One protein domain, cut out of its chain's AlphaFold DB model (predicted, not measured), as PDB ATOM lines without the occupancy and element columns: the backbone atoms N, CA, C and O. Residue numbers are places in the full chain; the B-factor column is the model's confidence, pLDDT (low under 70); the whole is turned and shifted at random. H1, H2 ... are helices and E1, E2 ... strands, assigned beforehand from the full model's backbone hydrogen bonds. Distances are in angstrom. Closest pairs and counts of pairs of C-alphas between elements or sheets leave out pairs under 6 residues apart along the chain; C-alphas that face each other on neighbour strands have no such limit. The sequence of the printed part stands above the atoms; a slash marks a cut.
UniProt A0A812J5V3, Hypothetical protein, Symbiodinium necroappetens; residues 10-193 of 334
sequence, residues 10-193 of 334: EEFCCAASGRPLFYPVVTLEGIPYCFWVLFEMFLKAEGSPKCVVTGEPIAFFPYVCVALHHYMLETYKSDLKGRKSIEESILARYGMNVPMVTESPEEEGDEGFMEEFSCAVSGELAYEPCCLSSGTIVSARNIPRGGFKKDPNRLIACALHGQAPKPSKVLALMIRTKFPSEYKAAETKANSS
ATOM      1  N   GLU A  10      -6.261  14.156 -72.115       80.12
ATOM      2  CA  GLU A  10      -4.860  13.724 -72.135       80.12
ATOM      3  C   GLU A  10      -4.720  12.249 -71.722       80.12
ATOM      4  O   GLU A  10      -3.889  11.523 -72.264       80.12
ATOM      5  N   GLU A  11      -5.610  11.766 -70.852       88.06
ATOM      6  CA  GLU A  11      -5.673  10.360 -70.440       88.06
ATOM      7  C   GLU A  11      -6.303   9.443 -71.509       88.06
ATOM      8  O   GLU A  11      -6.125   8.227 -71.481       88.06
ATOM      9  N   PHE A  12      -7.026  10.010 -72.480       95.19
ATOM     10  CA  PHE A  12      -7.718   9.306 -73.568       95.19
ATOM     11  C   PHE A  12      -7.024   9.508 -74.921       95.19
ATOM     12  O   PHE A  12      -7.658   9.708 -75.966       95.19
ATOM     13  N   CYS A  13      -5.694   9.442 -74.904       95.50
ATOM     14  CA  CYS A  13      -4.858   9.610 -76.083       95.50
ATOM     15  C   CYS A  13      -4.372   8.278 -76.660       95.50
ATOM     16  O   CYS A  13      -4.058   7.323 -75.952       95.50
ATOM     17  N   CYS A  14      -4.257   8.238 -77.985       97.19
ATOM     18  CA  CYS A  14      -3.549   7.180 -78.690       97.19
ATOM     19  C   CYS A  14      -2.078   7.188 -78.284       97.19
ATOM     20  O   CYS A  14      -1.395   8.199 -78.460       97.19
ATOM     21  N   ALA A  15      -1.579   6.041 -77.829       97.06
ATOM     22  CA  ALA A  15      -0.211   5.914 -77.345       97.06
ATOM     23  C   ALA A  15       0.854   6.339 -78.372       97.06
ATOM     24  O   ALA A  15       1.876   6.901 -77.993       97.06
ATOM     25  N   ALA A  16       0.619   6.099 -79.666       96.81
ATOM     26  CA  ALA A  16       1.577   6.438 -80.721       96.81
ATOM     27  C   ALA A  16       1.438   7.862 -81.270       96.81
ATOM     28  O   ALA A  16       2.444   8.464 -81.634       96.81
ATOM     29  N   SER A  17       0.224   8.410 -81.368       95.19
ATOM     30  CA  SER A  17       0.021   9.726 -81.992       95.19
ATOM     31  C   SER A  17      -0.154  10.872 -80.998       95.19
ATOM     32  O   SER A  17      -0.091  12.026 -81.414       95.19
ATOM     33  N   GLY A  18      -0.428  10.584 -79.720       93.31
ATOM     34  CA  GLY A  18      -0.748  11.594 -78.706       93.31
ATOM     35  C   GLY A  18      -2.062  12.345 -78.961       93.31
ATOM     36  O   GLY A  18      -2.328  13.355 -78.322       93.31
ATOM     37  N   ARG A  19      -2.878  11.893 -79.922       93.25
ATOM     38  CA  ARG A  19      -4.170  12.506 -80.270       93.25
ATOM     39  C   ARG A  19      -5.316  11.765 -79.579       93.25
ATOM     40  O   ARG A  19      -5.161  10.565 -79.333       93.25
ATOM     41  N   PRO A  20      -6.482  12.410 -79.372       94.31
ATOM     42  CA  PRO A  20      -7.672  11.738 -78.866       94.31
ATOM     43  C   PRO A  20      -7.996  10.468 -79.654       94.31
ATOM     44  O   PRO A  20      -7.931  10.456 -80.899       94.31
ATOM     45  N   LEU A  21      -8.323   9.411 -78.910       96.44
ATOM     46  CA  LEU A  21      -8.671   8.107 -79.457       96.44
ATOM     47  C   LEU A  21      -9.877   8.205 -80.401       96.44
ATOM     48  O   LEU A  21     -10.900   8.800 -80.078       96.44
ATOM     49  N   PHE A  22      -9.761   7.579 -81.569       95.94
ATOM     50  CA  PHE A  22     -10.846   7.413 -82.534       95.94
ATOM     51  C   PHE A  22     -10.754   6.002 -83.106       95.94
ATOM     52  O   PHE A  22      -9.645   5.541 -83.387       95.94
ATOM     53  N   TYR A  23     -11.892   5.307 -83.180       96.69
ATOM     54  CA  TYR A  23     -11.938   3.845 -83.298       96.69
ATOM     55  C   TYR A  23     -10.898   3.178 -82.376       96.69
ATOM     56  O   TYR A  23      -9.925   2.591 -82.848       96.69
ATOM     57  N   PRO A  24     -11.021   3.359 -81.047       97.56
ATOM     58  CA  PRO A  24     -10.018   2.890 -80.104       97.56
ATOM     59  C   PRO A  24      -9.846   1.375 -80.187       97.56
ATOM     60  O   PRO A  24     -10.811   0.626 -80.066       97.56
ATOM     61  N   VAL A  25      -8.605   0.929 -80.318       96.81
ATOM     62  CA  VAL A  25      -8.201  -0.471 -80.166       96.81
ATOM     63  C   VAL A  25      -7.302  -0.571 -78.942       96.81
ATOM     64  O   VAL A  25      -6.492   0.323 -78.690       96.81
ATOM     65  N   VAL A  26      -7.434  -1.636 -78.159       96.31
ATOM     66  CA  VAL A  26      -6.637  -1.828 -76.940       96.31
ATOM     67  C   VAL A  26      -5.827  -3.104 -77.091       96.31
ATOM     68  O   VAL A  26      -6.360  -4.178 -77.355       96.31
ATOM     69  N   THR A  27      -4.509  -2.977 -76.968       94.06
ATOM     70  CA  THR A  27      -3.592  -4.120 -77.047       94.06
ATOM     71  C   THR A  27      -3.746  -5.042 -75.837       94.06
ATOM     72  O   THR A  27      -4.245  -4.628 -74.792       94.06
ATOM     73  N   LEU A  28      -3.226  -6.272 -75.930       89.06
ATOM     74  CA  LEU A  28      -3.167  -7.190 -74.784       89.06
ATOM     75  C   LEU A  28      -2.347  -6.635 -73.609       89.06
ATOM     76  O   LEU A  28      -2.493  -7.103 -72.493       89.06
ATOM     77  N   GLU A  29      -1.520  -5.615 -73.825       91.62
ATOM     78  CA  GLU A  29      -0.801  -4.915 -72.757       91.62
ATOM     79  C   GLU A  29      -1.658  -3.842 -72.059       91.62
ATOM     80  O   GLU A  29      -1.171  -3.126 -71.188       91.62
ATOM     81  N   GLY A  30      -2.929  -3.698 -72.446       94.31
ATOM     82  CA  GLY A  30      -3.842  -2.691 -71.910       94.31
ATOM     83  C   GLY A  30      -3.605  -1.280 -72.464       94.31
ATOM     84  O   GLY A  30      -4.185  -0.320 -71.953       94.31
ATOM     85  N   ILE A  31      -2.767  -1.139 -73.497       97.06
ATOM     86  CA  ILE A  31      -2.391   0.152 -74.092       97.06
ATOM     87  C   ILE A  31      -3.314   0.485 -75.273       97.06
ATOM     88  O   ILE A  31      -3.406  -0.342 -76.193       97.06
ATOM     89  N   PRO A  32      -3.974   1.660 -75.276       97.62
ATOM     90  CA  PRO A  32      -4.892   2.056 -76.333       97.62
ATOM     91  C   PRO A  32      -4.196   2.778 -77.496       97.62
ATOM     92  O   PRO A  32      -3.275   3.578 -77.320       97.62
ATOM     93  N   TYR A  33      -4.699   2.534 -78.702       98.12
ATOM     94  CA  TYR A  33      -4.295   3.188 -79.942       98.12
ATOM     95  C   TYR A  33      -5.543   3.581 -80.743       98.12
ATOM     96  O   TYR A  33      -6.607   2.990 -80.575       98.12
ATOM     97  N   CYS A  34      -5.426   4.550 -81.653       97.50
ATOM     98  CA  CYS A  34      -6.413   4.685 -82.728       97.50
ATOM     99  C   CYS A  34      -6.244   3.516 -83.704       97.50
ATOM    100  O   CYS A  34      -5.102   3.191 -84.046       97.50
ATOM    101  N   PHE A  35      -7.348   2.958 -84.207       95.81
ATOM    102  CA  PHE A  35      -7.342   1.869 -85.188       95.81
ATOM    103  C   PHE A  35      -6.377   2.145 -86.346       95.81
ATOM    104  O   PHE A  35      -5.454   1.367 -86.577       95.81
ATOM    105  N   TRP A  36      -6.531   3.292 -87.022       94.81
ATOM    106  CA  TRP A  36      -5.690   3.643 -88.168       94.81
ATOM    107  C   TRP A  36      -4.202   3.753 -87.803       94.81
ATOM    108  O   TRP A  36      -3.343   3.284 -88.544       94.81
ATOM    109  N   VAL A  37      -3.884   4.341 -86.645       96.56
ATOM    110  CA  VAL A  37      -2.489   4.540 -86.221       96.56
ATOM    111  C   VAL A  37      -1.820   3.199 -85.944       96.56
ATOM    112  O   VAL A  37      -0.704   2.967 -86.405       96.56
ATOM    113  N   LEU A  38      -2.498   2.295 -85.231       95.38
ATOM    114  CA  LEU A  38      -1.963   0.953 -85.034       95.38
ATOM    115  C   LEU A  38      -1.866   0.211 -86.369       95.38
ATOM    116  O   LEU A  38      -0.910  -0.522 -86.595       95.38
ATOM    117  N   PHE A  39      -2.819   0.418 -87.276       93.00
ATOM    118  CA  PHE A  39      -2.834  -0.275 -88.561       93.00
ATOM    119  C   PHE A  39      -1.629   0.133 -89.410       93.00
ATOM    120  O   PHE A  39      -0.912  -0.713 -89.941       93.00
ATOM    121  N   GLU A  40      -1.332   1.429 -89.440       93.88
ATOM    122  CA  GLU A  40      -0.136   1.973 -90.067       93.88
ATOM    123  C   GLU A  40       1.157   1.423 -89.437       93.88
ATOM    124  O   GLU A  40       2.112   1.136 -90.163       93.88
ATOM    125  N   MET A  41       1.197   1.221 -88.113       94.50
ATOM    126  CA  MET A  41       2.339   0.568 -87.457       94.50
ATOM    127  C   MET A  41       2.543  -0.861 -87.969       94.50
ATOM    128  O   MET A  41       3.680  -1.251 -88.219       94.50
ATOM    129  N   PHE A  42       1.467  -1.631 -88.155       90.06
ATOM    130  CA  PHE A  42       1.558  -2.977 -88.721       90.06
ATOM    131  C   PHE A  42       2.000  -2.962 -90.191       90.06
ATOM    132  O   PHE A  42       2.800  -3.810 -90.570       90.06
ATOM    133  N   LEU A  43       1.538  -2.004 -91.002       87.88
ATOM    134  CA  LEU A  43       1.966  -1.881 -92.403       87.88
ATOM    135  C   LEU A  43       3.464  -1.582 -92.556       87.88
ATOM    136  O   LEU A  43       4.074  -1.994 -93.538       87.88
ATOM    137  N   LYS A  44       4.045  -0.823 -91.623       89.94
ATOM    138  CA  LYS A  44       5.446  -0.374 -91.694       89.94
ATOM    139  C   LYS A  44       6.433  -1.308 -90.997       89.94
ATOM    140  O   LYS A  44       7.636  -1.112 -91.139       89.94
ATOM    141  N   ALA A  45       5.954  -2.255 -90.195       86.69
ATOM    142  CA  ALA A  45       6.819  -3.119 -89.409       86.69
ATOM    143  C   ALA A  45       7.375  -4.277 -90.247       86.69
ATOM    144  O   ALA A  45       6.632  -5.005 -90.901       86.69
ATOM    145  N   GLU A  46       8.680  -4.512 -90.138       80.75
ATOM    146  CA  GLU A  46       9.297  -5.785 -90.513       80.75
ATOM    147  C   GLU A  46       8.980  -6.806 -89.401       80.75
ATOM    148  O   GLU A  46       9.735  -6.980 -88.444       80.75
ATOM    149  N   GLY A  47       7.780  -7.397 -89.460       81.44
ATOM    150  CA  GLY A  47       7.259  -8.349 -88.471       81.44
ATOM    151  C   GLY A  47       6.205  -7.755 -87.523       81.44
ATOM    152  O   GLY A  47       5.279  -7.056 -87.938       81.44
ATOM    153  N   SER A  48       6.287  -8.074 -86.226       81.81
ATOM    154  CA  SER A  48       5.371  -7.509 -85.220       81.81
ATOM    155  C   SER A  48       5.784  -6.085 -84.849       81.81
ATOM    156  O   SER A  48       6.909  -5.912 -84.369       81.81
ATOM    157  N   PRO A  49       4.909  -5.069 -84.982       90.94
ATOM    158  CA  PRO A  49       5.237  -3.747 -84.472       90.94
ATOM    159  C   PRO A  49       5.404  -3.804 -82.955       90.94
ATOM    160  O   PRO A  49       4.726  -4.570 -82.271       90.94
ATOM    161  N   LYS A  50       6.299  -2.979 -82.417       93.94
ATOM    162  CA  LYS A  50       6.508  -2.869 -80.972       93.94
ATOM    163  C   LYS A  50       5.600  -1.797 -80.385       93.94
ATOM    164  O   LYS A  50       5.404  -0.739 -80.982       93.94
ATOM    165  N   CYS A  51       5.062  -2.068 -79.203       94.75
ATOM    166  CA  CYS A  51       4.320  -1.100 -78.416       94.75
ATOM    167  C   CYS A  51       5.229   0.081 -78.071       94.75
ATOM    168  O   CYS A  51       6.307  -0.108 -77.513       94.75
ATOM    169  N   VAL A  52       4.784   1.304 -78.358       96.19
ATOM    170  CA  VAL A  52       5.587   2.514 -78.107       96.19
ATOM    171  C   VAL A  52       5.751   2.823 -76.616       96.19
ATOM    172  O   VAL A  52       6.639   3.579 -76.241       96.19
ATOM    173  N   VAL A  53       4.901   2.231 -75.770       94.50
ATOM    174  CA  VAL A  53       4.917   2.421 -74.311       94.50
ATOM    175  C   VAL A  53       5.757   1.352 -73.620       94.50
ATOM    176  O   VAL A  53       6.574   1.674 -72.765       94.50
ATOM    177  N   THR A  54       5.547   0.079 -73.962       94.00
ATOM    178  CA  THR A  54       6.183  -1.048 -73.257       94.00
ATOM    179  C   THR A  54       7.407  -1.602 -73.983       94.00
ATOM    180  O   THR A  54       8.202  -2.301 -73.370       94.00
ATOM    181  N   GLY A  55       7.564  -1.327 -75.281       92.88
ATOM    182  CA  GLY A  55       8.582  -1.944 -76.136       92.88
ATOM    183  C   GLY A  55       8.263  -3.384 -76.560       92.88
ATOM    184  O   GLY A  55       8.956  -3.928 -77.421       92.88
ATOM    185  N   GLU A  56       7.209  -3.985 -76.003       87.81
ATOM    186  CA  GLU A  56       6.818  -5.369 -76.274       87.81
ATOM    187  C   GLU A  56       6.212  -5.533 -77.678       87.81
ATOM    188  O   GLU A  56       5.513  -4.628 -78.154       87.81
ATOM    189  N   PRO A  57       6.422  -6.676 -78.356       88.00
ATOM    190  CA  PRO A  57       5.782  -6.964 -79.632       88.00
ATOM    191  C   PRO A  57       4.253  -6.995 -79.518       88.00
ATOM    192  O   PRO A  57       3.675  -7.706 -78.697       88.00
ATOM    193  N   ILE A  58       3.572  -6.280 -80.408       87.25
ATOM    194  CA  ILE A  58       2.125  -6.367 -80.581       87.25
ATOM    195  C   ILE A  58       1.856  -7.527 -81.543       87.25
ATOM    196  O   ILE A  58       1.897  -7.380 -82.764       87.25
ATOM    197  N   ALA A  59       1.629  -8.712 -80.976       78.00
ATOM    198  CA  ALA A  59       1.475  -9.947 -81.747       78.00
ATOM    199  C   ALA A  59       0.165 -10.018 -82.551       78.00
ATOM    200  O   ALA A  59       0.114 -10.701 -83.573       78.00
ATOM    201  N   PHE A  60      -0.875  -9.311 -82.102       77.44
ATOM    202  CA  PHE A  60      -2.215  -9.345 -82.686       77.44
ATOM    203  C   PHE A  60      -2.717  -7.930 -82.913       77.44
ATOM    204  O   PHE A  60      -2.540  -7.068 -82.048       77.44
ATOM    205  N   PHE A  61      -3.367  -7.699 -84.047       84.44
ATOM    206  CA  PHE A  61      -4.063  -6.447 -84.266       84.44
ATOM    207  C   PHE A  61      -5.472  -6.551 -83.649       84.44
ATOM    208  O   PHE A  61      -6.251  -7.404 -84.075       84.44
ATOM    209  N   PRO A  62      -5.806  -5.748 -82.623       87.81
ATOM    210  CA  PRO A  62      -7.097  -5.822 -81.954       87.81
ATOM    211  C   PRO A  62      -8.205  -5.163 -82.780       87.81
ATOM    212  O   PRO A  62      -7.974  -4.197 -83.505       87.81
ATOM    213  N   TYR A  63      -9.430  -5.643 -82.599       89.25
ATOM    214  CA  TYR A  63     -10.638  -4.978 -83.058       89.25
ATOM    215  C   TYR A  63     -10.990  -3.778 -82.165       89.25
ATOM    216  O   TYR A  63     -10.447  -3.604 -81.067       89.25
ATOM    217  N   VAL A  64     -11.890  -2.926 -82.656       95.12
ATOM    218  CA  VAL A  64     -12.331  -1.718 -81.948       95.12
ATOM    219  C   VAL A  64     -13.024  -2.098 -80.641       95.12
ATOM    220  O   VAL A  64     -13.949  -2.906 -80.624       95.12
ATOM    221  N   CYS A  65     -12.598  -1.480 -79.542       96.94
ATOM    222  CA  CYS A  65     -13.292  -1.556 -78.265       96.94
ATOM    223  C   CYS A  65     -14.536  -0.664 -78.327       96.94
ATOM    224  O   CYS A  65     -14.434   0.555 -78.188       96.94
ATOM    225  N   VAL A  66     -15.698  -1.275 -78.569       94.56
ATOM    226  CA  VAL A  66     -16.981  -0.579 -78.785       94.56
ATOM    227  C   VAL A  66     -17.364   0.289 -77.583       94.56
ATOM    228  O   VAL A  66     -17.617   1.475 -77.757       94.56
ATOM    229  N   ALA A  67     -17.247  -0.247 -76.367       96.56
ATOM    230  CA  ALA A  67     -17.470   0.494 -75.124       96.56
ATOM    231  C   ALA A  67     -16.654   1.800 -75.054       96.56
ATOM    232  O   ALA A  67     -17.179   2.884 -74.792       96.56
ATOM    233  N   LEU A  68     -15.350   1.715 -75.347       97.69
ATOM    234  CA  LEU A  68     -14.479   2.888 -75.369       97.69
ATOM    235  C   LEU A  68     -14.797   3.802 -76.555       97.69
ATOM    236  O   LEU A  68     -14.693   5.017 -76.431       97.69
ATOM    237  N   HIS A  69     -15.212   3.253 -77.696       97.25
ATOM    238  CA  HIS A  69     -15.627   4.038 -78.853       97.25
ATOM    239  C   HIS A  69     -16.845   4.914 -78.543       97.25
ATOM    240  O   HIS A  69     -16.783   6.125 -78.763       97.25
ATOM    241  N   HIS A  70     -17.905   4.328 -77.989       97.00
ATOM    242  CA  HIS A  70     -19.117   5.049 -77.616       97.00
ATOM    243  C   HIS A  70     -18.843   6.097 -76.540       97.00
ATOM    244  O   HIS A  70     -19.252   7.247 -76.693       97.00
ATOM    245  N   TYR A  71     -18.056   5.754 -75.515       96.44
ATOM    246  CA  TYR A  71     -17.662   6.715 -74.483       96.44
ATOM    247  C   TYR A  71     -16.922   7.924 -75.073       96.44
ATOM    248  O   TYR A  71     -17.190   9.071 -74.706       96.44
ATOM    249  N   MET A  72     -16.002   7.679 -76.012       95.69
ATOM    250  CA  MET A  72     -15.250   8.739 -76.682       95.69
ATOM    251  C   MET A  72     -16.157   9.633 -77.537       95.69
ATOM    252  O   MET A  72     -15.993  10.854 -77.518       95.69
ATOM    253  N   LEU A  73     -17.116   9.055 -78.266       94.75
ATOM    254  CA  LEU A  73     -18.065   9.812 -79.085       94.75
ATOM    255  C   LEU A  73     -19.073  10.610 -78.257       94.75
ATOM    256  O   LEU A  73     -19.447  11.702 -78.677       94.75
ATOM    257  N   GLU A  74     -19.492  10.102 -77.100       93.62
ATOM    258  CA  GLU A  74     -20.371  10.826 -76.180       93.62
ATOM    259  C   GLU A  74     -19.621  11.985 -75.504       93.62
ATOM    260  O   GLU A  74     -20.076  13.128 -75.534       93.62
ATOM    261  N   THR A  75     -18.442  11.703 -74.944       92.38
ATOM    262  CA  THR A  75     -17.711  12.646 -74.081       92.38
ATOM    263  C   THR A  75     -16.941  13.703 -74.878       92.38
ATOM    264  O   THR A  75     -16.860  14.857 -74.462       92.38
ATOM    265  N   TYR A  76     -16.383  13.332 -76.034       91.75
ATOM    266  CA  TYR A  76     -15.449  14.164 -76.809       91.75
ATOM    267  C   TYR A  76     -15.919  14.394 -78.252       91.75
ATOM    268  O   TYR A  76     -15.115  14.570 -79.171       91.75
ATOM    269  N   LYS A  77     -17.240  14.403 -78.478       90.69
ATOM    270  CA  LYS A  77     -17.854  14.555 -79.810       90.69
ATOM    271  C   LYS A  77     -17.299  15.732 -80.616       90.69
ATOM    272  O   LYS A  77     -17.116  15.621 -81.829       90.69
ATOM    273  N   SER A  78     -17.058  16.866 -79.954       88.94
ATOM    274  CA  SER A  78     -16.495  18.079 -80.559       88.94
ATOM    275  C   SER A  78     -15.112  17.838 -81.153       88.94
ATOM    276  O   SER A  78     -14.864  18.209 -82.299       88.94
ATOM    277  N   ASP A  79     -14.244  17.180 -80.393       88.81
ATOM    278  CA  ASP A  79     -12.839  16.936 -80.720       88.81
ATOM    279  C   ASP A  79     -12.673  15.829 -81.767       88.81
ATOM    280  O   ASP A  79     -11.694  15.793 -82.515       88.81
ATOM    281  N   LEU A  80     -13.661  14.934 -81.857       91.88
ATOM    282  CA  LEU A  80     -13.694  13.830 -82.816       91.88
ATOM    283  C   LEU A  80     -14.465  14.159 -84.100       91.88
ATOM    284  O   LEU A  80     -14.483  13.359 -85.043       91.88
ATOM    285  N   LYS A  81     -15.078  15.343 -84.186       91.00
ATOM    286  CA  LYS A  81     -15.873  15.750 -85.346       91.00
ATOM    287  C   LYS A  81     -15.037  15.714 -86.629       91.00
ATOM    288  O   LYS A  81     -13.960  16.294 -86.716       91.00
ATOM    289  N   GLY A  82     -15.555  15.037 -87.654       89.19
ATOM    290  CA  GLY A  82     -14.900  14.922 -88.962       89.19
ATOM    291  C   GLY A  82     -13.744  13.916 -89.025       89.19
ATOM    292  O   GLY A  82     -13.212  13.691 -90.107       89.19
ATOM    293  N   ARG A  83     -13.373  13.253 -87.918       92.00
ATOM    294  CA  ARG A  83     -12.358  12.183 -87.940       92.00
ATOM    295  C   ARG A  83     -12.792  10.993 -88.797       92.00
ATOM    296  O   ARG A  83     -11.954  10.438 -89.498       92.00
ATOM    297  N   LYS A  84     -14.091  10.669 -88.801       92.00
ATOM    298  CA  LYS A  84     -14.668   9.569 -89.591       92.00
ATOM    299  C   LYS A  84     -14.344   9.695 -91.078       92.00
ATOM    300  O   LYS A  84     -13.702   8.813 -91.628       92.00
ATOM    301  N   SER A  85     -14.676  10.831 -91.694       92.62
ATOM    302  CA  SER A  85     -14.434  11.056 -93.126       92.62
ATOM    303  C   SER A  85     -12.947  11.103 -93.484       92.62
ATOM    304  O   SER A  85     -12.556  10.694 -94.578       92.62
ATOM    305  N   ILE A  86     -12.097  11.574 -92.563       91.94
ATOM    306  CA  ILE A  86     -10.640  11.532 -92.731       91.94
ATOM    307  C   ILE A  86     -10.154  10.078 -92.751       91.94
ATOM    308  O   ILE A  86      -9.413   9.707 -93.657       91.94
ATOM    309  N   GLU A  87     -10.563   9.255 -91.784       92.00
ATOM    310  CA  GLU A  87     -10.122   7.858 -91.702       92.00
ATOM    311  C   GLU A  87     -10.721   6.989 -92.820       92.00
ATOM    312  O   GLU A  87      -9.996   6.170 -93.381       92.00
ATOM    313  N   GLU A  88     -11.963   7.240 -93.247       92.06
ATOM    314  CA  GLU A  88     -12.566   6.643 -94.452       92.06
ATOM    315  C   GLU A  88     -11.733   6.943 -95.707       92.06
ATOM    316  O   GLU A  88     -11.367   6.032 -96.446       92.06
ATOM    317  N   SER A  89     -11.367   8.211 -95.918       93.56
ATOM    318  CA  SER A  89     -10.505   8.650 -97.028       93.56
ATOM    319  C   SER A  89      -9.141   7.961 -97.016       93.56
ATOM    320  O   SER A  89      -8.614   7.603 -98.072       93.56
ATOM    321  N   ILE A  90      -8.553   7.781 -95.831       90.94
ATOM    322  CA  ILE A  90      -7.247   7.143 -95.699       90.94
ATOM    323  C   ILE A  90      -7.357   5.643 -95.985       90.94
ATOM    324  O   ILE A  90      -6.621   5.152 -96.836       90.94
ATOM    325  N   LEU A  91      -8.282   4.931 -95.334       87.94
ATOM    326  CA  LEU A  91      -8.467   3.485 -95.497       87.94
ATOM    327  C   LEU A  91      -8.875   3.103 -96.925       87.94
ATOM    328  O   LEU A  91      -8.371   2.111 -97.455       87.94
ATOM    329  N   ALA A  92      -9.680   3.936 -97.591       90.44
ATOM    330  CA  ALA A  92     -10.072   3.726 -98.982       90.44
ATOM    331  C   ALA A  92      -8.867   3.672 -99.939       90.44
ATOM    332  O   ALA A  92      -8.889   2.914-100.908       90.44
ATOM    333  N   ARG A  93      -7.775   4.402 -99.657       91.38
ATOM    334  CA  ARG A  93      -6.531   4.340-100.459       91.38
ATOM    335  C   ARG A  93      -5.845   2.977-100.392       91.38
ATOM    336  O   ARG A  93      -5.063   2.655-101.278       91.38
ATOM    337  N   TYR A  94      -6.143   2.199 -99.356       85.94
ATOM    338  CA  TYR A  94      -5.647   0.840 -99.154       85.94
ATOM    339  C   TYR A  94      -6.702  -0.218 -99.510       85.94
ATOM    340  O   TYR A  94      -6.506  -1.392 -99.215       85.94
ATOM    341  N   GLY A  95      -7.821   0.178-100.130       86.06
ATOM    342  CA  GLY A  95      -8.906  -0.736-100.488       86.06
ATOM    343  C   GLY A  95      -9.658  -1.303 -99.281       86.06
ATOM    344  O   GLY A  95     -10.241  -2.378 -99.383       86.06
ATOM    345  N   MET A  96      -9.635  -0.609 -98.140       82.50
ATOM    346  CA  MET A  96     -10.313  -1.039 -96.919       82.50
ATOM    347  C   MET A  96     -11.418  -0.069 -96.517       82.50
ATOM    348  O   MET A  96     -11.374   1.120 -96.832       82.50
ATOM    349  N   ASN A  97     -12.376  -0.584 -95.754       85.00
ATOM    350  CA  ASN A  97     -13.420   0.208 -95.117       85.00
ATOM    351  C   ASN A  97     -13.055   0.494 -93.655       85.00
ATOM    352  O   ASN A  97     -12.289  -0.251 -93.040       85.00
ATOM    353  N   VAL A  98     -13.627   1.562 -93.093       85.06
ATOM    354  CA  VAL A  98     -13.606   1.779 -91.638       85.06
ATOM    355  C   VAL A  98     -14.277   0.614 -90.904       85.06
ATOM    356  O   VAL A  98     -15.176  -0.020 -91.467       85.06
ATOM    357  N   PRO A  99     -13.873   0.332 -89.652       87.31
ATOM    358  CA  PRO A  99     -14.572  -0.631 -88.812       87.31
ATOM    359  C   PRO A  99     -16.067  -0.321 -88.736       87.31
ATOM    360  O   PRO A  99     -16.470   0.813 -88.469       87.31
ATOM    361  N   MET A 100     -16.886  -1.347 -88.954       84.94
ATOM    362  CA  MET A 100     -18.336  -1.264 -88.822       84.94
ATOM    363  C   MET A 100     -18.689  -1.327 -87.337       84.94
ATOM    364  O   MET A 100     -18.836  -2.409 -86.771       84.94
ATOM    365  N   VAL A 101     -18.766  -0.163 -86.701       88.50
ATOM    366  CA  VAL A 101     -19.204  -0.008 -85.309       88.50
ATOM    367  C   VAL A 101     -20.278   1.071 -85.230       88.50
ATOM    368  O   VAL A 101     -20.293   2.012 -86.030       88.50
ATOM    369  N   THR A 102     -21.199   0.899 -84.292       91.44
ATOM    370  CA  THR A 102     -22.249   1.867 -83.972       91.44
ATOM    371  C   THR A 102     -21.654   3.134 -83.355       91.44
ATOM    372  O   THR A 102     -20.503   3.154 -82.924       91.44
ATOM    373  N   GLU A 103     -22.422   4.225 -83.360       90.31
ATOM    374  CA  GLU A 103     -21.983   5.512 -82.794       90.31
ATOM    375  C   GLU A 103     -22.436   5.702 -81.332       90.31
ATOM    376  O   GLU A 103     -21.996   6.643 -80.672       90.31
ATOM    377  N   SER A 104     -23.289   4.806 -80.828       93.88
ATOM    378  CA  SER A 104     -23.830   4.783 -79.467       93.88
ATOM    379  C   SER A 104     -24.232   3.358 -79.063       93.88
ATOM    380  O   SER A 104     -24.416   2.523 -79.959       93.88
ATOM    381  N   PRO A 105     -24.423   3.092 -77.755       92.75
ATOM    382  CA  PRO A 105     -24.974   1.824 -77.282       92.75
ATOM    383  C   PRO A 105     -26.378   1.550 -77.841       92.75
ATOM    384  O   PRO A 105     -27.051   2.469 -78.323       92.75
ATOM    385  N   GLU A 106     -26.805   0.284 -77.784       84.94
ATOM    386  CA  GLU A 106     -28.149  -0.136 -78.214       84.94
ATOM    387  C   GLU A 106     -29.240   0.437 -77.302       84.94
ATOM    388  O   GLU A 106     -30.253   0.944 -77.787       84.94
ATOM    389  N   GLU A 107     -29.013   0.391 -75.987       87.62
ATOM    390  CA  GLU A 107     -29.868   1.035 -74.993       87.62
ATOM    391  C   GLU A 107     -29.422   2.484 -74.753       87.62
ATOM    392  O   GLU A 107     -28.235   2.790 -74.630       87.62
ATOM    393  N   GLU A 108     -30.381   3.409 -74.691       86.62
ATOM    394  CA  GLU A 108     -30.075   4.823 -74.482       86.62
ATOM    395  C   GLU A 108     -29.683   5.119 -73.026       86.62
ATOM    396  O   GLU A 108     -30.236   4.572 -72.072       86.62
ATOM    397  N   GLY A 109     -28.767   6.073 -72.847       90.31
ATOM    398  CA  GLY A 109     -28.371   6.560 -71.528       90.31
ATOM    399  C   GLY A 109     -27.422   5.621 -70.783       90.31
ATOM    400  O   GLY A 109     -26.631   4.892 -71.376       90.31
ATOM    401  N   ASP A 110     -27.457   5.703 -69.455       91.94
ATOM    402  CA  ASP A 110     -26.493   5.026 -68.586       91.94
ATOM    403  C   ASP A 110     -26.669   3.498 -68.553       91.94
ATOM    404  O   ASP A 110     -25.695   2.791 -68.301       91.94
ATOM    405  N   GLU A 111     -27.865   2.978 -68.848       91.31
ATOM    406  CA  GLU A 111     -28.135   1.529 -68.881       91.31
ATOM    407  C   GLU A 111     -27.339   0.838 -70.000       91.31
ATOM    408  O   GLU A 111     -26.609  -0.118 -69.724       91.31
ATOM    409  N   GLY A 112     -27.330   1.404 -71.213       91.31
ATOM    410  CA  GLY A 112     -26.534   0.868 -72.322       91.31
ATOM    411  C   GLY A 112     -25.029   0.921 -72.065       91.31
ATOM    412  O   GLY A 112     -24.305  -0.033 -72.347       91.31
ATOM    413  N   PHE A 113     -24.535   1.994 -71.443       95.06
ATOM    414  CA  PHE A 113     -23.129   2.052 -71.029       95.06
ATOM    415  C   PHE A 113     -22.801   1.044 -69.925       95.06
ATOM    416  O   PHE A 113     -21.694   0.502 -69.903       95.06
ATOM    417  N   MET A 114     -23.731   0.778 -69.009       93.00
ATOM    418  CA  MET A 114     -23.532  -0.216 -67.959       93.00
ATOM    419  C   MET A 114     -23.390  -1.622 -68.547       93.00
ATOM    420  O   MET A 114     -22.502  -2.370 -68.125       93.00
ATOM    421  N   GLU A 115     -24.205  -1.968 -69.545       90.06
ATOM    422  CA  GLU A 115     -24.088  -3.236 -70.268       90.06
ATOM    423  C   GLU A 115     -22.728  -3.351 -70.972       90.06
ATOM    424  O   GLU A 115     -21.984  -4.307 -70.740       90.06
ATOM    425  N   GLU A 116     -22.340  -2.348 -71.759       93.06
ATOM    426  CA  GLU A 116     -21.077  -2.372 -72.506       93.06
ATOM    427  C   GLU A 116     -19.832  -2.401 -71.609       93.06
ATOM    428  O   GLU A 116     -18.785  -2.933 -71.993       93.06
ATOM    429  N   PHE A 117     -19.919  -1.816 -70.411       95.94
ATOM    430  CA  PHE A 117     -18.814  -1.772 -69.448       95.94
ATOM    431  C   PHE A 117     -18.783  -3.011 -68.545       95.94
ATOM    432  O   PHE A 117     -17.867  -3.170 -67.727       95.94
ATOM    433  N   SER A 118     -19.762  -3.906 -68.683       90.88
ATOM    434  CA  SER A 118     -19.814  -5.151 -67.933       90.88
ATOM    435  C   SER A 118     -18.801  -6.164 -68.458       90.88
ATOM    436  O   SER A 118     -18.503  -6.282 -69.646       90.88
ATOM    437  N   CYS A 119     -18.231  -6.935 -67.539       87.50
ATOM    438  CA  CYS A 119     -17.341  -8.024 -67.878       87.50
ATOM    439  C   CYS A 119     -18.133  -9.120 -68.590       87.50
ATOM    440  O   CYS A 119     -19.004  -9.746 -67.991       87.50
ATOM    441  N   ALA A 120     -17.729  -9.457 -69.815       84.69
ATOM    442  CA  ALA A 120     -18.390 -10.486 -70.624       84.69
ATOM    443  C   ALA A 120     -18.407 -11.899 -69.997       84.69
ATOM    444  O   ALA A 120     -19.081 -12.797 -70.495       84.69
ATOM    445  N   VAL A 121     -17.641 -12.124 -68.923       80.94
ATOM    446  CA  VAL A 121     -17.585 -13.405 -68.206       80.94
ATOM    447  C   VAL A 121     -18.513 -13.417 -66.994       80.94
ATOM    448  O   VAL A 121     -19.197 -14.413 -66.778       80.94
ATOM    449  N   SER A 122     -18.510 -12.359 -66.176       82.12
ATOM    450  CA  SER A 122     -19.309 -12.309 -64.945       82.12
ATOM    451  C   SER A 122     -20.674 -11.648 -65.123       82.12
ATOM    452  O   SER A 122     -21.546 -11.881 -64.294       82.12
ATOM    453  N   GLY A 123     -20.853 -10.819 -66.156       83.56
ATOM    454  CA  GLY A 123     -22.018  -9.942 -66.309       83.56
ATOM    455  C   GLY A 123     -22.057  -8.783 -65.305       83.56
ATOM    456  O   GLY A 123     -23.046  -8.072 -65.231       83.56
ATOM    457  N   GLU A 124     -21.001  -8.600 -64.510       90.19
ATOM    458  CA  GLU A 124     -20.883  -7.502 -63.544       90.19
ATOM    459  C   GLU A 124     -20.001  -6.394 -64.115       90.19
ATOM    460  O   GLU A 124     -19.118  -6.682 -64.926       90.19
ATOM    461  N   LEU A 125     -20.158  -5.159 -63.623       95.06
ATOM    462  CA  LEU A 125     -19.294  -4.037 -63.995       95.06
ATOM    463  C   LEU A 125     -17.811  -4.423 -63.909       95.06
ATOM    464  O   LEU A 125     -17.339  -4.913 -62.874       95.06
ATOM    465  N   ALA A 126     -17.076  -4.221 -65.002       94.81
ATOM    466  CA  ALA A 126     -15.693  -4.659 -65.075       94.81
ATOM    467  C   ALA A 126     -14.805  -3.884 -64.086       94.81
ATOM    468  O   ALA A 126     -14.793  -2.654 -64.057       94.81
ATOM    469  N   TYR A 127     -14.017  -4.618 -63.298       94.88
ATOM    470  CA  TYR A 127     -13.023  -4.068 -62.370       94.88
ATOM    471  C   TYR A 127     -11.633  -4.538 -62.774       94.88
ATOM    472  O   TYR A 127     -11.465  -5.711 -63.123       94.88
ATOM    473  N   GLU A 128     -10.658  -3.628 -62.741       95.25
ATOM    474  CA  GLU A 128      -9.375  -3.814 -63.434       95.25
ATOM    475  C   GLU A 128      -9.606  -4.323 -64.871       95.25
ATOM    476  O   GLU A 128      -9.186  -5.429 -65.235       95.25
ATOM    477  N   PRO A 129     -10.368  -3.559 -65.679       96.69
ATOM    478  CA  PRO A 129     -10.816  -4.007 -66.985       96.69
ATOM    479  C   PRO A 129      -9.631  -4.291 -67.905       96.69
ATOM    480  O   PRO A 129      -8.711  -3.488 -68.053       96.69
ATOM    481  N   CYS A 130      -9.689  -5.436 -68.561       94.88
ATOM    482  CA  CYS A 130      -8.809  -5.863 -69.632       94.88
ATOM    483  C   CYS A 130      -9.602  -5.850 -70.943       94.88
ATOM    484  O   CYS A 130     -10.817  -6.062 -70.938       94.88
ATOM    485  N   CYS A 131      -8.918  -5.640 -72.065       92.62
ATOM    486  CA  CYS A 131      -9.530  -5.722 -73.387       92.62
ATOM    487  C   CYS A 131      -8.986  -6.927 -74.143       92.62
ATOM    488  O   CYS A 131      -7.782  -7.180 -74.155       92.62
ATOM    489  N   LEU A 132      -9.888  -7.663 -74.768       87.31
ATOM    490  CA  LEU A 132      -9.564  -8.797 -75.617       87.31
ATOM    491  C   LEU A 132      -9.272  -8.311 -77.034       87.31
ATOM    492  O   LEU A 132      -9.673  -7.212 -77.415       87.31
ATOM    493  N   SER A 133      -8.643  -9.146 -77.862       83.94
ATOM    494  CA  SER A 133      -8.410  -8.793 -79.268       83.94
ATOM    495  C   SER A 133      -9.708  -8.573 -80.052       83.94
ATOM    496  O   SER A 133      -9.665  -7.963 -81.108       83.94
ATOM    497  N   SER A 134     -10.854  -9.049 -79.557       82.44
ATOM    498  CA  SER A 134     -12.180  -8.770 -80.119       82.44
ATOM    499  C   SER A 134     -12.716  -7.372 -79.787       82.44
ATOM    500  O   SER A 134     -13.776  -7.006 -80.280       82.44
ATOM    501  N   GLY A 135     -12.039  -6.604 -78.926       88.88
ATOM    502  CA  GLY A 135     -12.537  -5.334 -78.386       88.88
ATOM    503  C   GLY A 135     -13.441  -5.488 -77.153       88.88
ATOM    504  O   GLY A 135     -13.829  -4.492 -76.541       88.88
ATOM    505  N   THR A 136     -13.755  -6.724 -76.754       88.50
ATOM    506  CA  THR A 136     -14.617  -7.039 -75.606       88.50
ATOM    507  C   THR A 136     -13.901  -6.795 -74.274       88.50
ATOM    508  O   THR A 136     -12.715  -7.109 -74.134       88.50
ATOM    509  N   ILE A 137     -14.627  -6.274 -73.277       92.44
ATOM    510  CA  ILE A 137     -14.110  -5.998 -71.930       92.44
ATOM    511  C   ILE A 137     -14.331  -7.198 -70.996       92.44
ATOM    512  O   ILE A 137     -15.398  -7.814 -70.957       92.44
ATOM    513  N   VAL A 138     -13.311  -7.520 -70.197       91.38
ATOM    514  CA  VAL A 138     -13.387  -8.495 -69.097       91.38
ATOM    515  C   VAL A 138     -12.676  -7.964 -67.856       91.38
ATOM    516  O   VAL A 138     -11.735  -7.189 -67.972       91.38
ATOM    517  N   SER A 139     -13.074  -8.389 -66.657       91.25
ATOM    518  CA  SER A 139     -12.294  -8.102 -65.446       91.25
ATOM    519  C   SER A 139     -11.055  -8.993 -65.398       91.25
ATOM    520  O   SER A 139     -11.160 -10.191 -65.674       91.25
ATOM    521  N   ALA A 140      -9.914  -8.460 -64.958       91.25
ATOM    522  CA  ALA A 140      -8.660  -9.217 -64.847       91.25
ATOM    523  C   ALA A 140      -8.817 -10.536 -64.067       91.25
ATOM    524  O   ALA A 140      -8.379 -11.598 -64.502       91.25
ATOM    525  N   ARG A 141      -9.547 -10.485 -62.948       86.56
ATOM    526  CA  ARG A 141      -9.864 -11.641 -62.089       86.56
ATOM    527  C   ARG A 141     -10.687 -12.746 -62.755       86.56
ATOM    528  O   ARG A 141     -10.704 -13.868 -62.262       86.56
ATOM    529  N   ASN A 142     -11.404 -12.436 -63.835       84.25
ATOM    530  CA  ASN A 142     -12.229 -13.405 -64.552       84.25
ATOM    531  C   ASN A 142     -11.463 -14.109 -65.682       84.25
ATOM    532  O   ASN A 142     -12.019 -15.001 -66.323       84.25
ATOM    533  N   ILE A 143     -10.201 -13.741 -65.919       81.31
ATOM    534  CA  ILE A 143      -9.330 -14.397 -66.893       81.31
ATOM    535  C   ILE A 143      -8.744 -15.664 -66.241       81.31
ATOM    536  O   ILE A 143      -8.057 -15.566 -65.222       81.31
ATOM    537  N   PRO A 144      -8.991 -16.870 -66.789       74.00
ATOM    538  CA  PRO A 144      -8.457 -18.107 -66.225       74.00
ATOM    539  C   PRO A 144      -6.922 -18.155 -66.231       74.00
ATOM    540  O   PRO A 144      -6.261 -17.564 -67.089       74.00
ATOM    541  N   ARG A 145      -6.342 -18.944 -65.316       71.38
ATOM    542  CA  ARG A 145      -4.895 -19.221 -65.296       71.38
ATOM    543  C   ARG A 145      -4.451 -19.820 -66.640       71.38
ATOM    544  O   ARG A 145      -4.981 -20.848 -67.066       71.38
ATOM    545  N   GLY A 146      -3.454 -19.196 -67.273       63.38
ATOM    546  CA  GLY A 146      -2.971 -19.569 -68.610       63.38
ATOM    547  C   GLY A 146      -3.796 -18.995 -69.771       63.38
ATOM    548  O   GLY A 146      -3.648 -19.463 -70.898       63.38
ATOM    549  N   GLY A 147      -4.650 -18.004 -69.498       68.06
ATOM    550  CA  GLY A 147      -5.563 -17.409 -70.469       68.06
ATOM    551  C   GLY A 147      -6.819 -18.251 -70.672       68.06
ATOM    552  O   GLY A 147      -6.989 -19.332 -70.097       68.06
ATOM    553  N   PHE A 148      -7.731 -17.762 -71.508       66.56
ATOM    554  CA  PHE A 148      -8.911 -18.548 -71.844       66.56
ATOM    555  C   PHE A 148      -8.486 -19.784 -72.640       66.56
ATOM    556  O   PHE A 148      -7.765 -19.703 -73.639       66.56
ATOM    557  N   LYS A 149      -8.901 -20.959 -72.169       59.28
ATOM    558  CA  LYS A 149      -8.629 -22.222 -72.858       59.28
ATOM    559  C   LYS A 149      -9.601 -22.422 -74.000       59.28
ATOM    560  O   LYS A 149     -10.720 -21.917 -73.947       59.28
ATOM    561  N   LYS A 150      -9.170 -23.238 -74.973       52.41
ATOM    562  CA  LYS A 150     -10.046 -23.715 -76.035       52.41
ATOM    563  C   LYS A 150     -11.253 -24.452 -75.482       52.41
ATOM    564  O   LYS A 150     -11.121 -25.630 -75.175       52.41
ATOM    565  N   ASP A 151     -12.391 -23.770 -75.347       49.09
ATOM    566  CA  ASP A 151     -13.653 -24.422 -75.016       49.09
ATOM    567  C   ASP A 151     -14.410 -24.683 -76.319       49.09
ATOM    568  O   ASP A 151     -15.014 -23.767 -76.880       49.09
ATOM    569  N   PRO A 152     -14.381 -25.925 -76.834       46.00
ATOM    570  CA  PRO A 152     -15.093 -26.258 -78.055       46.00
ATOM    571  C   PRO A 152     -16.603 -26.029 -77.925       46.00
ATOM    572  O   PRO A 152     -17.244 -25.919 -78.960       46.00
ATOM    573  N   ASN A 153     -17.152 -25.947 -76.704       41.25
ATOM    574  CA  ASN A 153     -18.579 -25.812 -76.413       41.25
ATOM    575  C   ASN A 153     -19.053 -24.366 -76.195       41.25
ATOM    576  O   ASN A 153     -20.253 -24.144 -76.041       41.25
ATOM    577  N   ARG A 154     -18.152 -23.378 -76.195       44.94
ATOM    578  CA  ARG A 154     -18.502 -21.957 -76.051       44.94
ATOM    579  C   ARG A 154     -17.944 -21.172 -77.235       44.94
ATOM    580  O   ARG A 154     -16.751 -20.914 -77.293       44.94
ATOM    581  N   LEU A 155     -18.815 -20.740 -78.151       40.00
ATOM    582  CA  LEU A 155     -18.458 -19.896 -79.308       40.00
ATOM    583  C   LEU A 155     -17.698 -18.623 -78.898       40.00
ATOM    584  O   LEU A 155     -16.723 -18.259 -79.548       40.00
ATOM    585  N   ILE A 156     -18.078 -18.016 -77.767       40.91
ATOM    586  CA  ILE A 156     -17.382 -16.856 -77.187       40.91
ATOM    587  C   ILE A 156     -15.931 -17.198 -76.831       40.91
ATOM    588  O   ILE A 156     -15.061 -16.353 -76.984       40.91
ATOM    589  N   ALA A 157     -15.631 -18.437 -76.426       40.16
ATOM    590  CA  ALA A 157     -14.277 -18.824 -76.060       40.16
ATOM    591  C   ALA A 157     -13.317 -18.746 -77.257       40.16
ATOM    592  O   ALA A 157     -12.185 -18.319 -77.062       40.16
ATOM    593  N   CYS A 158     -13.753 -19.035 -78.493       42.97
ATOM    594  CA  CYS A 158     -12.878 -19.052 -79.679       42.97
ATOM    595  C   CYS A 158     -12.082 -17.769 -79.924       42.97
ATOM    596  O   CYS A 158     -10.902 -17.872 -80.262       42.97
ATOM    597  N   ALA A 159     -12.676 -16.602 -79.669       47.25
ATOM    598  CA  ALA A 159     -12.002 -15.305 -79.758       47.25
ATOM    599  C   ALA A 159     -11.122 -14.980 -78.533       47.25
ATOM    600  O   ALA A 159     -10.295 -14.077 -78.584       47.25
ATOM    601  N   LEU A 160     -11.288 -15.713 -77.430       52.78
ATOM    602  CA  LEU A 160     -10.566 -15.520 -76.171       52.78
ATOM    603  C   LEU A 160      -9.299 -16.385 -76.067       52.78
ATOM    604  O   LEU A 160      -8.454 -16.149 -75.199       52.78
ATOM    605  N   HIS A 161      -9.169 -17.420 -76.903       58.31
ATOM    606  CA  HIS A 161      -8.187 -18.483 -76.698       58.31
ATOM    607  C   HIS A 161      -6.739 -17.985 -76.663       58.31
ATOM    608  O   HIS A 161      -6.259 -17.339 -77.590       58.31
ATOM    609  N   GLY A 162      -6.021 -18.354 -75.598       60.84
ATOM    610  CA  GLY A 162      -4.598 -18.044 -75.431       60.84
ATOM    611  C   GLY A 162      -4.296 -16.576 -75.124       60.84
ATOM    612  O   GLY A 162      -3.126 -16.214 -75.031       60.84
ATOM    613  N   GLN A 163      -5.320 -15.739 -74.938       68.75
ATOM    614  CA  GLN A 163      -5.139 -14.353 -74.532       68.75
ATOM    615  C   GLN A 163      -5.133 -14.249 -73.011       68.75
ATOM    616  O   GLN A 163      -6.012 -14.770 -72.322       68.75
ATOM    617  N   ALA A 164      -4.136 -13.537 -72.501       77.88
ATOM    618  CA  ALA A 164      -4.060 -13.098 -71.117       77.88
ATOM    619  C   ALA A 164      -3.792 -11.585 -71.123       77.88
ATOM    620  O   ALA A 164      -2.656 -11.165 -70.888       77.88
ATOM    621  N   PRO A 165      -4.805 -10.777 -71.498       88.25
ATOM    622  CA  PRO A 165      -4.653  -9.334 -71.536       88.25
ATOM    623  C   PRO A 165      -4.409  -8.777 -70.133       88.25
ATOM    624  O   PRO A 165      -4.933  -9.283 -69.140       88.25
ATOM    625  N   LYS A 166      -3.613  -7.717 -70.067       92.25
ATOM    626  CA  LYS A 166      -3.315  -6.960 -68.859       92.25
ATOM    627  C   LYS A 166      -4.377  -5.877 -68.631       92.25
ATOM    628  O   LYS A 166      -4.981  -5.400 -69.599       92.25
ATOM    629  N   PRO A 167      -4.576  -5.447 -67.371       95.81
ATOM    630  CA  PRO A 167      -5.478  -4.347 -67.056       95.81
ATOM    631  C   PRO A 167      -5.130  -3.074 -67.832       95.81
ATOM    632  O   PRO A 167      -3.974  -2.647 -67.873       95.81
ATOM    633  N   SER A 168      -6.143  -2.438 -68.415       97.00
ATOM    634  CA  SER A 168      -6.016  -1.158 -69.103       97.00
ATOM    635  C   SER A 168      -6.395  -0.011 -68.174       97.00
ATOM    636  O   SER A 168      -7.527   0.086 -67.698       97.00
ATOM    637  N   LYS A 169      -5.455   0.917 -67.964       95.88
ATOM    638  CA  LYS A 169      -5.698   2.131 -67.169       95.88
ATOM    639  C   LYS A 169      -6.758   3.034 -67.795       95.88
ATOM    640  O   LYS A 169      -7.559   3.605 -67.066       95.88
ATOM    641  N   VAL A 170      -6.787   3.127 -69.126       96.69
ATOM    642  CA  VAL A 170      -7.759   3.963 -69.847       96.69
ATOM    643  C   VAL A 170      -9.167   3.398 -69.722       96.69
ATOM    644  O   VAL A 170     -10.098   4.154 -69.460       96.69
ATOM    645  N   LEU A 171      -9.330   2.073 -69.794       97.69
ATOM    646  CA  LEU A 171     -10.627   1.449 -69.522       97.69
ATOM    647  C   LEU A 171     -11.039   1.619 -68.055       97.69
ATOM    648  O   LEU A 171     -12.187   1.947 -67.779       97.69
ATOM    649  N   ALA A 172     -10.114   1.460 -67.104       96.94
ATOM    650  CA  ALA A 172     -10.413   1.687 -65.690       96.94
ATOM    651  C   ALA A 172     -10.854   3.138 -65.433       96.94
ATOM    652  O   ALA A 172     -11.816   3.380 -64.707       96.94
ATOM    653  N   LEU A 173     -10.177   4.109 -66.055       95.88
ATOM    654  CA  LEU A 173     -10.521   5.522 -65.960       95.88
ATOM    655  C   LEU A 173     -11.872   5.833 -66.608       95.88
ATOM    656  O   LEU A 173     -12.644   6.586 -66.019       95.88
ATOM    657  N   MET A 174     -12.157   5.258 -67.778       96.31
ATOM    658  CA  MET A 174     -13.447   5.369 -68.464       96.31
ATOM    659  C   MET A 174     -14.588   4.936 -67.542       96.31
ATOM    660  O   MET A 174     -15.482   5.730 -67.248       96.31
ATOM    661  N   ILE A 175     -14.514   3.706 -67.021       97.00
ATOM    662  CA  ILE A 175     -15.569   3.139 -66.175       97.00
ATOM    663  C   ILE A 175     -15.692   3.935 -64.874       97.00
ATOM    664  O   ILE A 175     -16.795   4.302 -64.485       97.00
ATOM    665  N   ARG A 176     -14.571   4.277 -64.224       95.62
ATOM    666  CA  ARG A 176     -14.573   5.065 -62.982       95.62
ATOM    667  C   ARG A 176     -15.142   6.471 -63.172       95.62
ATOM    668  O   ARG A 176     -15.750   7.000 -62.249       95.62
ATOM    669  N   THR A 177     -14.909   7.092 -64.326       94.25
ATOM    670  CA  THR A 177     -15.438   8.428 -64.632       94.25
ATOM    671  C   THR A 177     -16.944   8.378 -64.867       94.25
ATOM    672  O   THR A 177     -17.651   9.252 -64.375       94.25
ATOM    673  N   LYS A 178     -17.437   7.361 -65.584       95.12
ATOM    674  CA  LYS A 178     -18.866   7.224 -65.899       95.12
ATOM    675  C   LYS A 178     -19.686   6.705 -64.706       95.12
ATOM    676  O   LYS A 178     -20.749   7.241 -64.430       95.12
ATOM    677  N   PHE A 179     -19.157   5.731 -63.962       96.62
ATOM    678  CA  PHE A 179     -19.847   5.018 -62.876       96.62
ATOM    679  C   PHE A 179     -18.990   4.943 -61.599       96.62
ATOM    680  O   PHE A 179     -18.511   3.870 -61.209       96.62
ATOM    681  N   PRO A 180     -18.713   6.084 -60.940       96.69
ATOM    682  CA  PRO A 180     -17.770   6.139 -59.823       96.69
ATOM    683  C   PRO A 180     -18.221   5.323 -58.603       96.69
ATOM    684  O   PRO A 180     -17.390   4.704 -57.932       96.69
ATOM    685  N   SER A 181     -19.522   5.316 -58.303       96.50
ATOM    686  CA  SER A 181     -20.085   4.626 -57.136       96.50
ATOM    687  C   SER A 181     -20.053   3.109 -57.322       96.50
ATOM    688  O   SER A 181     -19.621   2.372 -56.435       96.50
ATOM    689  N   GLU A 182     -20.452   2.653 -58.503       96.44
ATOM    690  CA  GLU A 182     -20.512   1.260 -58.921       96.44
ATOM    691  C   GLU A 182     -19.103   0.681 -59.040       96.44
ATOM    692  O   GLU A 182     -18.834  -0.412 -58.539       96.44
ATOM    693  N   TYR A 183     -18.162   1.440 -59.615       94.94
ATOM    694  CA  TYR A 183     -16.764   1.023 -59.704       94.94
ATOM    695  C   TYR A 183     -16.132   0.864 -58.311       94.94
ATOM    696  O   TYR A 183     -15.440  -0.120 -58.047       94.94
ATOM    697  N   LYS A 184     -16.428   1.776 -57.374       95.44
ATOM    698  CA  LYS A 184     -15.987   1.666 -55.971       95.44
ATOM    699  C   LYS A 184     -16.627   0.476 -55.243       95.44
ATOM    700  O   LYS A 184     -15.985  -0.167 -54.405       95.44
ATOM    701  N   ALA A 185     -17.880   0.149 -55.553       93.62
ATOM    702  CA  ALA A 185     -18.523  -1.054 -55.035       93.62
ATOM    703  C   ALA A 185     -17.844  -2.327 -55.577       93.62
ATOM    704  O   ALA A 185     -17.547  -3.244 -54.804       93.62
ATOM    705  N   ALA A 186     -17.516  -2.358 -56.874       90.50
ATOM    706  CA  ALA A 186     -16.800  -3.462 -57.511       90.50
ATOM    707  C   ALA A 186     -15.381  -3.660 -56.941       90.50
ATOM    708  O   ALA A 186     -14.948  -4.807 -56.776       90.50
ATOM    709  N   GLU A 187     -14.699  -2.565 -56.590       90.06
ATOM    710  CA  GLU A 187     -13.420  -2.549 -55.865       90.06
ATOM    711  C   GLU A 187     -13.552  -3.147 -54.464       90.06
ATOM    712  O   GLU A 187     -12.801  -4.041 -54.079       90.06
ATOM    713  N   THR A 188     -14.555  -2.710 -53.702       89.62
ATOM    714  CA  THR A 188     -14.792  -3.221 -52.344       89.62
ATOM    715  C   THR A 188     -15.073  -4.726 -52.367       89.62
ATOM    716  O   THR A 188     -14.529  -5.476 -51.556       89.62
ATOM    717  N   LYS A 189     -15.866  -5.185 -53.344       86.81
ATOM    718  CA  LYS A 189     -16.144  -6.607 -53.580       86.81
ATOM    719  C   LYS A 189     -14.900  -7.387 -54.021       86.81
ATOM    720  O   LYS A 189     -14.760  -8.561 -53.686       86.81
ATOM    721  N   ALA A 190     -13.996  -6.758 -54.776       81.38
ATOM    722  CA  ALA A 190     -12.709  -7.355 -55.131       81.38
ATOM    723  C   ALA A 190     -11.837  -7.590 -53.905       81.38
ATOM    724  O   ALA A 190     -11.342  -8.694 -53.717       81.38
ATOM    725  N   ASN A 191     -11.726  -6.587 -53.038       79.88
ATOM    726  CA  ASN A 191     -10.854  -6.642 -51.870       79.88
ATOM    727  C   ASN A 191     -11.348  -7.614 -50.787       79.88
ATOM    728  O   ASN A 191     -10.540  -8.145 -50.029       79.88
ATOM    729  N   SER A 192     -12.657  -7.875 -50.709       78.06
ATOM    730  CA  SER A 192     -13.225  -8.867 -49.785       78.06
ATOM    731  C   SER A 192     -13.087 -10.314 -50.271       78.06
ATOM    732  O   SER A 192     -13.175 -11.248 -49.473       78.06
ATOM    733  N   SER A 193     -12.839 -10.510 -51.566       64.19
ATOM    734  CA  SER A 193     -12.651 -11.817 -52.188       64.19
ATOM    735  C   SER A 193     -11.148 -12.081 -52.296       64.19
ATOM    736  O   SER A 193     -10.540 -11.664 -53.270       64.19
TER     737      SER A 193
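AT A GLANCE: This is residues 10 to 193 of the 334 residues of the protein "Hypothetical protein" of Symbiodinium necroappetens (UniProt A0A812J5V3). Two small strand hairpins, E1 with E2 and E3 with E4, sit near the middle of a body made largely of loops; H2 packs on E1, H7 packs on E3, and H5 runs beside H2. H1 and H4 lie toward one end of the longest axis and H8 makes the other end, while H6 sits off to one side in a long, low-confidence loop. The printed part has 184 residues, of which under half, 82, are in named elements, in the order E1 E2 H1 H2 H3 H4 H5 E3 E4 H6 H7 H8; both two-stranded sheets are antiparallel, and the class is mostly helix. It is compact, with a radius of gyration of the C-alphas of 16.3 A and spans of 51 by 36 by 31 A.

HOW THE PARTS SIT: After residues 10 to 23, look for the hairpin of E1, residues 24 to 26, and E2, residues 32 to 34; N 25 and O 33 are 2.9 A apart, within hydrogen-bond range. H1, residues 35 to 44, and H4, residues 83 to 92, are close but not clearly touching, Trp 36 and Glu 87 having the closest C-alphas at 7.1 A. H2, residues 66 to 75, has its closest C-alpha to E1 at His 69, 5.9 A from that of Pro 24. H3, residues 77 to 80, meets H4 only through their link. H5, residues 110 to 116, touches H2 at a shallow tilt of 30 degrees, opposite ways; the C-alphas of Ala 67 and Glu 116 are closest, at 5.3 A. Next find the hairpin of E3, residues 129 to 131, and E4, residues 137 to 139, with N 130 and O 138 within hydrogen-bond range at 2.8 A. The closest C-alphas of E1 and E3 are those of Val 26 and Cys 131, 6.0 A apart. H6, residues 155 to 160, touches no helix. H7, residues 169 to 178, comes closest to E3 at Ala 172, whose C-alpha is 5.9 A from that of Pro 129. H7 only just touches H2, with 3 pairs of C-alphas within 8 A, the closest being Leu 68 and Leu 171 at 7.1 A. H8, residues 180 to 192, touches H7 only at the corner, and only just, with 3 pairs, through residues 183 to 184 alone; the C-alphas of Arg 176 and Tyr 183 are closest, at 5.6 A. Every O i to N i+4 pair is within hydrogen-bond range in H1, H2, H4, H5, H7 and H8; H6 has 0 of 2, with 2 of 3 O i to N i+3 pairs within range, and H3 is too short for an i+4 pair.

IN THESE COORDINATES: Find C-alpha 24 at (-10.018, 2.890, -80.104), where E1 begins. H1 is 14.5 A long, H2 14.1 A, H4 14.1 A and H7 14.2 A. H8 runs 18.6 A to C-alpha 192 at (-13.225, -8.867, -49.785).

THE WHOLE: The C-alphas of Arg 93 and Ser 192 are the two farthest apart, at 52.8 A. The printed part has no cut, and the links H1 to H2, H4 to H5, H5 to E3 and E4 to H6 are long. The model's pLDDT is under 70 at residues 146 to 163 and residue 193.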